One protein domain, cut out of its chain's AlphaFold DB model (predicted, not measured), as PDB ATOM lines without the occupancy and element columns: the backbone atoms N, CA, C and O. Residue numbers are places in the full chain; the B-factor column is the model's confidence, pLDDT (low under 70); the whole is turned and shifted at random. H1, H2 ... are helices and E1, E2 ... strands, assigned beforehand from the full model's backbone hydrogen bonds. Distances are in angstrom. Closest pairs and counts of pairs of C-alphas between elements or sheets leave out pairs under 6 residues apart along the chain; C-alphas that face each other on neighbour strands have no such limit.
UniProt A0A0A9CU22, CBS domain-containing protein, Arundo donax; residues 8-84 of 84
ATOM      1  N   VAL A   8     495.563 589.375 497.032       79.00
ATOM      2  CA  VAL A   8     496.522 588.910 496.030       79.00
ATOM      3  C   VAL A   8     497.450 590.061 495.655       79.00
ATOM      4  O   VAL A   8     497.018 591.080 495.112       79.00
ATOM      5  N   TYR A   9     498.744 589.892 495.930       78.69
ATOM      6  CA  TYR A   9     499.781 590.827 495.503       78.69
ATOM      7  C   TYR A   9     500.043 590.721 493.999       78.69
ATOM      8  O   TYR A   9     500.073 589.631 493.422       78.69
ATOM      9  N   ALA A  10     500.306 591.861 493.368       78.69
ATOM     10  CA  ALA A  10     500.801 591.915 492.005       78.69
ATOM     11  C   ALA A  10     502.171 591.218 491.936       78.69
ATOM     12  O   ALA A  10     503.155 591.685 492.510       78.69
ATOM     13  N   ARG A  11     502.245 590.087 491.224       77.75
ATOM     14  CA  ARG A  11     503.516 589.415 490.927       77.75
ATOM     15  C   ARG A  11     504.206 590.129 489.771       77.75
ATOM     16  O   ARG A  11     503.895 589.877 488.610       77.75
ATOM     17  N   ILE A  12     505.142 591.013 490.098       76.00
ATOM     18  CA  ILE A  12     506.004 591.670 489.113       76.00
ATOM     19  C   ILE A  12     507.228 590.779 488.896       76.00
ATOM     20  O   ILE A  12     508.062 590.637 489.788       76.00
ATOM     21  N   LYS A  13     507.327 590.170 487.714       85.25
ATOM     22  CA  LYS A  13     508.521 589.438 487.274       85.25
ATOM     23  C   LYS A  13     509.566 590.439 486.798       85.25
ATOM     24  O   LYS A  13     509.522 590.876 485.650       85.25
ATOM     25  N   LEU A  14     510.449 590.860 487.700       84.31
ATOM     26  CA  LEU A  14     511.456 591.887 487.415       84.31
ATOM     27  C   LEU A  14     512.379 591.483 486.258       84.31
ATOM     28  O   LEU A  14     512.791 592.334 485.482       84.31
ATOM     29  N   GLU A  15     512.637 590.188 486.081       88.44
ATOM     30  CA  GLU A  15     513.443 589.644 484.988       88.44
ATOM     31  C   GLU A  15     512.797 589.804 483.600       88.44
ATOM     32  O   GLU A  15     513.478 589.715 482.584       88.44
ATOM     33  N   GLN A  16     511.488 590.064 483.552       87.06
ATOM     34  CA  GLN A  16     510.717 590.248 482.318       87.06
ATOM     35  C   GLN A  16     510.315 591.712 482.082       87.06
ATOM     36  O   GLN A  16     509.676 592.022 481.077       87.06
ATOM     37  N   VAL A  17     510.656 592.622 483.001       87.31
ATOM     38  CA  VAL A  17     510.217 594.022 482.970       87.31
ATOM     39  C   VAL A  17     511.428 594.944 482.965       87.31
ATOM     40  O   VAL A  17     512.241 594.942 483.882       87.31
ATOM     41  N   THR A  18     511.524 595.792 481.943       89.38
ATOM     42  CA  THR A  18     512.530 596.856 481.898       89.38
ATOM     43  C   THR A  18     512.041 598.096 482.650       89.38
ATOM     44  O   THR A  18     510.838 598.326 482.804       89.38
ATOM     45  N   VAL A  19     512.972 598.960 483.066       87.62
ATOM     46  CA  VAL A  19     512.632 600.285 483.618       87.62
ATOM     47  C   VAL A  19     511.818 601.104 482.612       87.62
ATOM     48  O   VAL A  19     510.898 601.814 483.002       87.62
ATOM     49  N   GLN A  20     512.100 600.961 481.314       88.69
ATOM     50  CA  GLN A  20     511.340 601.625 480.258       88.69
ATOM     51  C   GLN A  20     509.871 601.188 480.251       88.69
ATOM     52  O   GLN A  20     508.994 602.049 480.267       88.69
ATOM     53  N   ASN A  21     509.597 599.882 480.343       87.88
ATOM     54  CA  ASN A  21     508.228 599.367 480.435       87.88
ATOM     55  C   ASN A  21     507.499 599.951 481.658       87.88
ATOM     56  O   ASN A  21     506.340 600.351 481.564       87.88
ATOM     57  N   ALA A  22     508.182 600.044 482.804       84.19
ATOM     58  CA  ALA A  22     507.611 600.637 484.014       84.19
ATOM     59  C   ALA A  22     507.325 602.144 483.856       84.19
ATOM     60  O   ALA A  22     506.287 602.632 484.309       84.19
ATOM     61  N   LEU A  23     508.214 602.883 483.186       85.31
ATOM     62  CA  LEU A  23     508.031 604.308 482.895       85.31
ATOM     63  C   LEU A  23     506.881 604.559 481.919       85.31
ATOM     64  O   LEU A  23     506.166 605.546 482.078       85.31
ATOM     65  N   ASP A  24     506.679 603.688 480.932       85.81
ATOM     66  CA  ASP A  24     505.592 603.831 479.961       85.81
ATOM     67  C   ASP A  24     504.222 603.650 480.622       85.81
ATOM     68  O   ASP A  24     503.317 604.446 480.372       85.81
ATOM     69  N   VAL A  25     504.091 602.702 481.560       83.00
ATOM     70  CA  VAL A  25     502.882 602.557 482.393       83.00
ATOM     71  C   VAL A  25     502.610 603.832 483.196       83.00
ATOM     72  O   VAL A  25     501.479 604.313 483.236       83.00
ATOM     73  N   GLN A  26     503.643 604.426 483.801       78.31
ATOM     74  CA  GLN A  26     503.515 605.687 484.540       78.31
ATOM     75  C   GLN A  26     503.081 606.846 483.624       78.31
ATOM     76  O   GLN A  26     502.252 607.675 484.007       78.31
ATOM     77  N   CYS A  27     503.625 606.894 482.407       78.25
ATOM     78  CA  CYS A  27     503.313 607.902 481.399       78.25
ATOM     79  C   CYS A  27     501.861 607.824 480.923       78.25
ATOM     80  O   CYS A  27     501.211 608.856 480.789       78.25
ATOM     81  N   GLN A  28     501.341 606.615 480.699       74.69
ATOM     82  CA  GLN A  28     499.950 606.404 480.286       74.69
ATOM     83  C   GLN A  28     498.951 606.905 481.335       74.69
ATOM     84  O   GLN A  28     497.908 607.442 480.975       74.69
ATOM     85  N   VAL A  29     499.271 606.763 482.624       75.12
ATOM     86  CA  VAL A  29     498.398 607.215 483.721       75.12
ATOM     87  C   VAL A  29     498.465 608.732 483.910       75.12
ATOM     88  O   VAL A  29     497.436 609.368 484.103       75.12
ATOM     89  N   ASN A  30     499.666 609.318 483.850       71.38
ATOM     90  CA  ASN A  30     499.889 610.723 484.218       71.38
ATOM     91  C   ASN A  30     500.046 611.673 483.016       71.38
ATOM     92  O   ASN A  30     500.331 612.856 483.207       71.38
ATOM     93  N   GLY A  31     499.951 611.170 481.783       71.00
ATOM     94  CA  GLY A  31     500.099 611.924 480.531       71.00
ATOM     95  C   GLY A  31     501.512 612.446 480.231       71.00
ATOM     96  O   GLY A  31     501.772 612.889 479.115       71.00
ATOM     97  N   ARG A  32     502.442 612.408 481.197       72.00
ATOM     98  CA  ARG A  32     503.836 612.850 481.042       72.00
ATOM     99  C   ARG A  32     504.779 612.166 482.032       72.00
ATOM    100  O   ARG A  32     504.397 611.871 483.167       72.00
ATOM    101  N   ARG A  33     506.046 612.000 481.631       69.38
ATOM    102  CA  ARG A  33     507.149 611.654 482.543       69.38
ATOM    103  C   ARG A  33     507.485 612.895 483.368       69.38
ATOM    104  O   ARG A  33     508.270 613.732 482.939       69.38
ATOM    105  N   GLN A  34     506.830 613.057 484.514       74.06
ATOM    106  CA  GLN A  34     507.141 614.149 485.436       74.06
ATOM    107  C   GLN A  34     508.411 613.816 486.215       74.06
ATOM    108  O   GLN A  34     508.427 612.882 487.015       74.06
ATOM    109  N   CYS A  35     509.466 614.581 485.953       84.69
ATOM    110  CA  CYS A  35     510.651 614.653 486.791       84.69
ATOM    111  C   CYS A  35     510.731 616.079 487.331       84.69
ATOM    112  O   CYS A  35     510.760 617.023 486.543       84.69
ATOM    113  N   HIS A  36     510.723 616.221 488.652       93.75
ATOM    114  CA  HIS A  36     510.903 617.508 489.315       93.75
ATOM    115  C   HIS A  36     512.397 617.735 489.490       93.75
ATOM    116  O   HIS A  36     513.105 616.840 489.962       93.75
ATOM    117  N   THR A  37     512.881 618.898 489.069       96.06
ATOM    118  CA  THR A  37     514.314 619.189 489.001       96.06
ATOM    119  C   THR A  37     514.633 620.537 489.617       96.06
ATOM    120  O   THR A  37     513.851 621.467 489.461       96.06
ATOM    121  N   CYS A  38     515.814 620.665 490.214       97.06
ATOM    122  CA  CYS A  38     516.372 621.937 490.663       97.06
ATOM    123  C   CYS A  38     517.844 622.058 490.243       97.06
ATOM    124  O   CYS A  38     518.457 621.080 489.815       97.06
ATOM    125  N   SER A  39     518.407 623.260 490.353       96.88
ATOM    126  CA  SER A  39     519.841 623.516 490.160       96.88
ATOM    127  C   SER A  39     520.566 623.456 491.505       96.88
ATOM    128  O   SER A  39     519.948 623.706 492.541       96.88
ATOM    129  N   GLN A  40     521.883 623.232 491.515       95.19
ATOM    130  CA  GLN A  40     522.710 623.451 492.714       95.19
ATOM    131  C   GLN A  40     522.620 624.889 493.263       95.19
ATOM    132  O   GLN A  40     522.894 625.129 494.434       95.19
ATOM    133  N   THR A  41     522.227 625.852 492.422       96.38
ATOM    134  CA  THR A  41     522.018 627.256 492.806       96.38
ATOM    135  C   THR A  41     520.596 627.557 493.276       96.38
ATOM    136  O   THR A  41     520.322 628.700 493.636       96.38
ATOM    137  N   SER A  42     519.676 626.586 493.220       97.75
ATOM    138  CA  SER A  42     518.307 626.775 493.698       97.75
ATOM    139  C   SER A  42     518.301 627.023 495.202       97.75
ATOM    140  O   SER A  42     519.028 626.390 495.968       97.75
ATOM    141  N   THR A  43     517.461 627.955 495.631       97.88
ATOM    142  CA  THR A  43     517.279 628.262 497.044       97.88
ATOM    143  C   THR A  43     516.548 627.125 497.751       97.88
ATOM    144  O   THR A  43     515.795 626.357 497.151       97.88
ATOM    145  N   PHE A  44     516.719 627.048 499.069       96.69
ATOM    146  CA  PHE A  44     515.994 626.074 499.880       96.69
ATOM    147  C   PHE A  44     514.467 626.223 499.752       96.69
ATOM    148  O   PHE A  44     513.758 625.221 499.713       96.69
ATOM    149  N   LEU A  45     513.964 627.459 499.630       97.81
ATOM    150  CA  LEU A  45     512.537 627.729 499.437       97.81
ATOM    151  C   LEU A  45     512.023 627.161 498.107       97.81
ATOM    152  O   LEU A  45     511.013 626.471 498.112       97.81
ATOM    153  N   GLU A  46     512.738 627.372 497.000       97.94
ATOM    154  CA  GLU A  46     512.358 626.818 495.686       97.94
ATOM    155  C   GLU A  46     512.313 625.279 495.711       97.94
ATOM    156  O   GLU A  46     511.416 624.655 495.146       97.94
ATOM    157  N   VAL A  47     513.248 624.638 496.425       97.75
ATOM    158  CA  VAL A  47     513.235 623.177 496.611       97.75
ATOM    159  C   VAL A  47     512.021 622.729 497.437       97.75
ATOM    160  O   VAL A  47     511.410 621.702 497.129       97.75
ATOM    161  N   LEU A  48     511.645 623.485 498.473       97.44
ATOM    162  CA  LEU A  48     510.441 623.217 499.263       97.44
ATOM    163  C   LEU A  48     509.159 623.398 498.448       97.44
ATOM    164  O   LEU A  48     508.238 622.599 498.604       97.44
ATOM    165  N   GLU A  49     509.095 624.404 497.577       97.44
ATOM    166  CA  GLU A  49     507.958 624.628 496.680       97.44
ATOM    167  C   GLU A  49     507.750 623.425 495.753       97.44
ATOM    168  O   GLU A  49     506.641 622.890 495.692       97.44
ATOM    169  N   GLU A  50     508.812 622.903 495.134       96.31
ATOM    170  CA  GLU A  50     508.741 621.678 494.325       96.31
ATOM    171  C   GLU A  50     508.286 620.460 495.143       96.31
ATOM    172  O   GLU A  50     507.417 619.694 494.720       96.31
ATOM    173  N   LEU A  51     508.832 620.283 496.348       95.88
ATOM    174  CA  LEU A  51     508.460 619.181 497.241       95.88
ATOM    175  C   LEU A  51     507.056 619.329 497.849       95.88
ATOM    176  O   LEU A  51     506.510 618.343 498.350       95.88
ATOM    177  N   SER A  52     506.463 620.524 497.807       95.44
ATOM    178  CA  SER A  52     505.102 620.781 498.288       95.44
ATOM    179  C   SER A  52     504.022 620.297 497.316       95.44
ATOM    180  O   SER A  52     502.872 620.095 497.717       95.44
ATOM    181  N   ILE A  53     504.382 620.063 496.049       94.00
ATOM    182  CA  ILE A  53     503.464 619.562 495.027       94.00
ATOM    183  C   ILE A  53     502.966 618.161 495.437       94.00
ATOM    184  O   ILE A  53     503.773 617.254 495.672       94.00
ATOM    185  N   PRO A  54     501.640 617.920 495.487       91.12
ATOM    186  CA  PRO A  54     501.098 616.628 495.889       91.12
ATOM    187  C   PRO A  54     501.661 615.459 495.072       91.12
ATOM    188  O   PRO A  54     501.558 615.414 493.849       91.12
ATOM    189  N   GLY A  55     502.231 614.478 495.772       88.19
ATOM    190  CA  GLY A  55     502.827 613.287 495.159       88.19
ATOM    191  C   GLY A  55     504.316 613.417 494.833       88.19
ATOM    192  O   GLY A  55     504.970 612.388 494.635       88.19
ATOM    193  N   VAL A  56     504.885 614.624 494.871       92.62
ATOM    194  CA  VAL A  56     506.330 614.833 494.764       92.62
ATOM    195  C   VAL A  56     506.968 614.525 496.109       92.62
ATOM    196  O   VAL A  56     506.533 614.974 497.163       92.62
ATOM    197  N   ARG A  57     507.989 613.669 496.091       94.19
ATOM    198  CA  ARG A  57     508.743 613.308 497.305       94.19
ATOM    199  C   ARG A  57     510.240 613.515 497.164       94.19
ATOM    200  O   ARG A  57     510.967 613.326 498.140       94.19
ATOM    201  N   ARG A  58     510.691 613.791 495.939       96.06
ATOM    202  CA  ARG A  58     512.091 613.931 495.555       96.06
ATOM    203  C   ARG A  58     512.203 614.906 494.390       96.06
ATOM    204  O   ARG A  58     511.350 614.877 493.505       96.06
ATOM    205  N   VAL A  59     513.274 615.683 494.392       97.31
ATOM    206  CA  VAL A  59     513.686 616.596 493.326       97.31
ATOM    207  C   VAL A  59     515.094 616.190 492.895       97.31
ATOM    208  O   VAL A  59     515.942 615.890 493.736       97.31
ATOM    209  N   VAL A  60     515.336 616.109 491.590       97.56
ATOM    210  CA  VAL A  60     516.644 615.752 491.025       97.56
ATOM    211  C   VAL A  60     517.462 617.024 490.825       97.56
ATOM    212  O   VAL A  60     517.011 617.947 490.150       97.56
ATOM    213  N   VAL A  61     518.665 617.067 491.393       98.06
ATOM    214  CA  VAL A  61     519.591 618.183 491.191       98.06
ATOM    215  C   VAL A  61     520.304 617.968 489.867       98.06
ATOM    216  O   VAL A  61     520.888 616.903 489.640       98.06
ATOM    217  N   ILE A  62     520.225 618.956 488.988       97.81
ATOM    218  CA  ILE A  62     520.827 618.910 487.662       97.81
ATOM    219  C   ILE A  62     521.630 620.173 487.383       97.81
ATOM    220  O   ILE A  62     521.222 621.282 487.734       97.81
ATOM    221  N   GLU A  63     522.718 620.008 486.643       97.56
ATOM    222  CA  GLU A  63     523.394 621.134 486.018       97.56
ATOM    223  C   GLU A  63     522.446 621.728 484.937       97.56
ATOM    224  O   GLU A  63     521.889 620.975 484.123       97.56
ATOM    225  N   PRO A  64     522.177 623.052 484.919       94.00
ATOM    226  CA  PRO A  64     521.113 623.626 484.082       94.00
ATOM    227  C   PRO A  64     521.305 623.509 482.562       94.00
ATOM    228  O   PRO A  64     520.317 623.504 481.820       94.00
ATOM    229  N   THR A  65     522.549 623.437 482.090       94.44
ATOM    230  CA  THR A  65     522.915 623.549 480.668       94.44
ATOM    231  C   THR A  65     523.019 622.171 480.014       94.44
ATOM    232  O   THR A  65     522.314 621.850 479.063       94.44
ATOM    233  N   THR A  66     523.900 621.342 480.553       96.12
ATOM    234  CA  THR A  66     524.215 619.963 480.186       96.12
ATOM    235  C   THR A  66     523.179 618.953 480.667       96.12
ATOM    236  O   THR A  66     523.109 617.862 480.105       96.12
ATOM    237  N   ARG A  67     522.380 619.293 481.691       92.94
ATOM    238  CA  ARG A  67     521.438 618.375 482.358       92.94
ATOM    239  C   ARG A  67     522.117 617.180 483.034       92.94
ATOM    240  O   ARG A  67     521.452 616.173 483.287       92.94
ATOM    241  N   PHE A  68     523.412 617.271 483.346       96.94
ATOM    242  CA  PHE A  68     524.070 616.256 484.165       96.94
ATOM    243  C   PHE A  68     523.419 616.188 485.544       96.94
ATOM    244  O   PHE A  68     523.139 617.212 486.158       96.94
ATOM    245  N   VAL A  69     523.165 614.970 486.018       97.44
ATOM    246  CA  VAL A  69     522.603 614.743 487.350       97.44
ATOM    247  C   VAL A  69     523.712 614.903 488.379       97.44
ATOM    248  O   VAL A  69     524.689 614.158 488.361       97.44
ATOM    249  N   GLU A  70     523.531 615.854 489.286       97.44
ATOM    250  CA  GLU A  70     524.471 616.158 490.368       97.44
ATOM    251  C   GLU A  70     524.043 615.497 491.684       97.44
ATOM    252  O   GLU A  70     524.874 615.215 492.545       97.44
ATOM    253  N   GLY A  71     522.750 615.195 491.840       97.38
ATOM    254  CA  GLY A  71     522.241 614.561 493.050       97.38
ATOM    255  C   GLY A  71     520.723 614.447 493.108       97.38
ATOM    256  O   GLY A  71     520.007 614.636 492.123       97.38
ATOM    257  N   ILE A  72     520.222 614.120 494.296       97.56
ATOM    258  CA  ILE A  72     518.794 614.020 494.589       97.56
ATOM    259  C   ILE A  72     518.524 614.565 495.988       97.56
ATOM    260  O   ILE A  72     519.248 614.243 496.925       97.56
ATOM    261  N   ILE A  73     517.471 615.368 496.120       98.00
ATOM    262  CA  ILE A  73     516.969 615.859 497.404       98.00
ATOM    263  C   ILE A  73     515.603 615.226 497.627       98.00
ATOM    264  O   ILE A  73     514.703 615.334 496.795       98.00
ATOM    265  N   SER A  74     515.435 614.534 498.743       97.19
ATOM    266  CA  SER A  74     514.175 613.935 499.165       97.19
ATOM    267  C   SER A  74     513.542 614.710 500.314       97.19
ATOM    268  O   SER A  74     514.214 615.430 501.046       97.19
ATOM    269  N   LEU A  75     512.242 614.489 500.542       96.38
ATOM    270  CA  LEU A  75     511.562 614.996 501.739       96.38
ATOM    271  C   LEU A  75     512.297 614.621 503.036       96.38
ATOM    272  O   LEU A  75     512.290 615.401 503.980       96.38
ATOM    273  N   ARG A  76     512.943 613.445 503.093       96.19
ATOM    274  CA  ARG A  76     513.722 613.039 504.270       96.19
ATOM    275  C   ARG A  76     514.894 613.984 504.504       96.19
ATOM    276  O   ARG A  76     515.089 614.384 505.641       96.19
ATOM    277  N   ASP A  77     515.625 614.341 503.455       97.25
ATOM    278  CA  ASP A  77     516.806 615.199 503.568       97.25
ATOM    279  C   ASP A  77     516.421 616.581 504.109       97.25
ATOM    280  O   ASP A  77     517.121 617.127 504.954       97.25
ATOM    281  N   ILE A  78     515.249 617.093 503.713       96.38
ATOM    282  CA  ILE A  78     514.661 618.317 504.273       96.38
ATOM    283  C   ILE A  78     514.387 618.175 505.773       96.38
ATOM    284  O   ILE A  78     514.767 619.048 506.550       96.38
ATOM    285  N   PHE A  79     513.735 617.087 506.199       95.62
ATOM    286  CA  PHE A  79     513.455 616.872 507.620       95.62
ATOM    287  C   PHE A  79     514.735 616.703 508.432       95.62
ATOM    288  O   PHE A  79     514.838 617.304 509.493       95.62
ATOM    289  N   THR A  80     515.718 615.958 507.929       96.94
ATOM    290  CA  THR A  80     517.032 615.820 508.572       96.94
ATOM    291  C   THR A  80     517.759 617.162 508.654       96.94
ATOM    292  O   THR A  80     518.347 617.480 509.679       96.94
ATOM    293  N   PHE A  81     517.686 617.996 507.615       95.50
ATOM    294  CA  PHE A  81     518.278 619.334 507.647       95.50
ATOM    295  C   PHE A  81     517.614 620.251 508.688       95.50
ATOM    296  O   PHE A  81     518.307 620.985 509.388       95.50
ATOM    297  N   LEU A  82     516.282 620.217 508.799       95.62
ATOM    298  CA  LEU A  82     515.527 621.091 509.704       95.62
ATOM    299  C   LEU A  82     515.505 620.610 511.160       95.62
ATOM    300  O   LEU A  82     515.418 621.437 512.065       95.62
ATOM    301  N   LEU A  83     515.510 619.294 511.385       95.88
ATOM    302  CA  LEU A  83     515.258 618.684 512.696       95.88
ATOM    303  C   LEU A  83     516.496 618.019 513.318       95.88
ATOM    304  O   LEU A  83     516.460 617.729 514.514       95.88
ATOM    305  N   GLY A  84     517.568 617.809 512.545       83.62
ATOM    306  CA  GLY A  84     518.717 616.981 512.937       83.62
ATOM    307  C   GLY A  84     518.435 615.486 512.837       83.62
ATOM    308  O   GLY A  84     519.167 614.736 513.518       83.62
TER     309      GLY A  84
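This is residues 8 to 84 of the 84 residues of the protein "CBS domain-containing protein" of Arundo donax (UniProt A0A0A9CU22). A two-stranded hairpin, E1 and E2, makes the core of a small body: the helix H2 packs on E1 with its residues 47 to 51, and H3 follows directly from the end of E2, its far part sticking out from residue 79. At the other end of a long strap, residues 31 to 43, H1 lies away from this body, and residues 8 to 22 stick out beyond it. The printed part has 77 residues, with three named helices and two named strands that follow along the chain as H1, H2, E1, E2, H3; the sheet, E1 - E2, is antiparallel, and the class is mixed, helices and strands. The whole is loose, with a radius of gyration of the C-alphas of 15.6 A and spans of 41 by 33 by 23 A.

E1 is residues 58 to 62, and E2 is residues 69 to 74, 14.5 A long. H2 is residues 44 to 52, 12.2 A, and H3 is residues 75 to 83, 12.1 A, ending at C-alpha 83 (515.258, 618.684, 512.696). H1, residues 19 to 30, is 16.5 A long and begins at C-alpha 19 (512.632, 600.285, 483.618).

E1 and E2 form a hairpin, their directions at 159 degrees; N 59 and O 73 are 2.8 A apart, within hydrogen-bond range. Residues 37 to 38 pair parallel with residues 60 to 61 of E1. The closest C-alphas of H2 and E1 are Leu 51 and Arg 58, 6.6 A. H2 and H3 are close but not clearly touching, Leu 51 to Leu 75 being their closest C-alphas at 6.9 A, with a steep tilt of 48 degrees, opposite ways. H1 is apart from H2, H3, E1 and E2. In H1, H2 and H3 every O i to N i+4 pair is within hydrogen-bond range.

The C-alphas farthest apart, Val 8 and Thr 65, are 46.2 A apart. The printed part has no cut. The link from H1 to H2 is long, with 13 residues; only residue 33 has a pLDDT under 70.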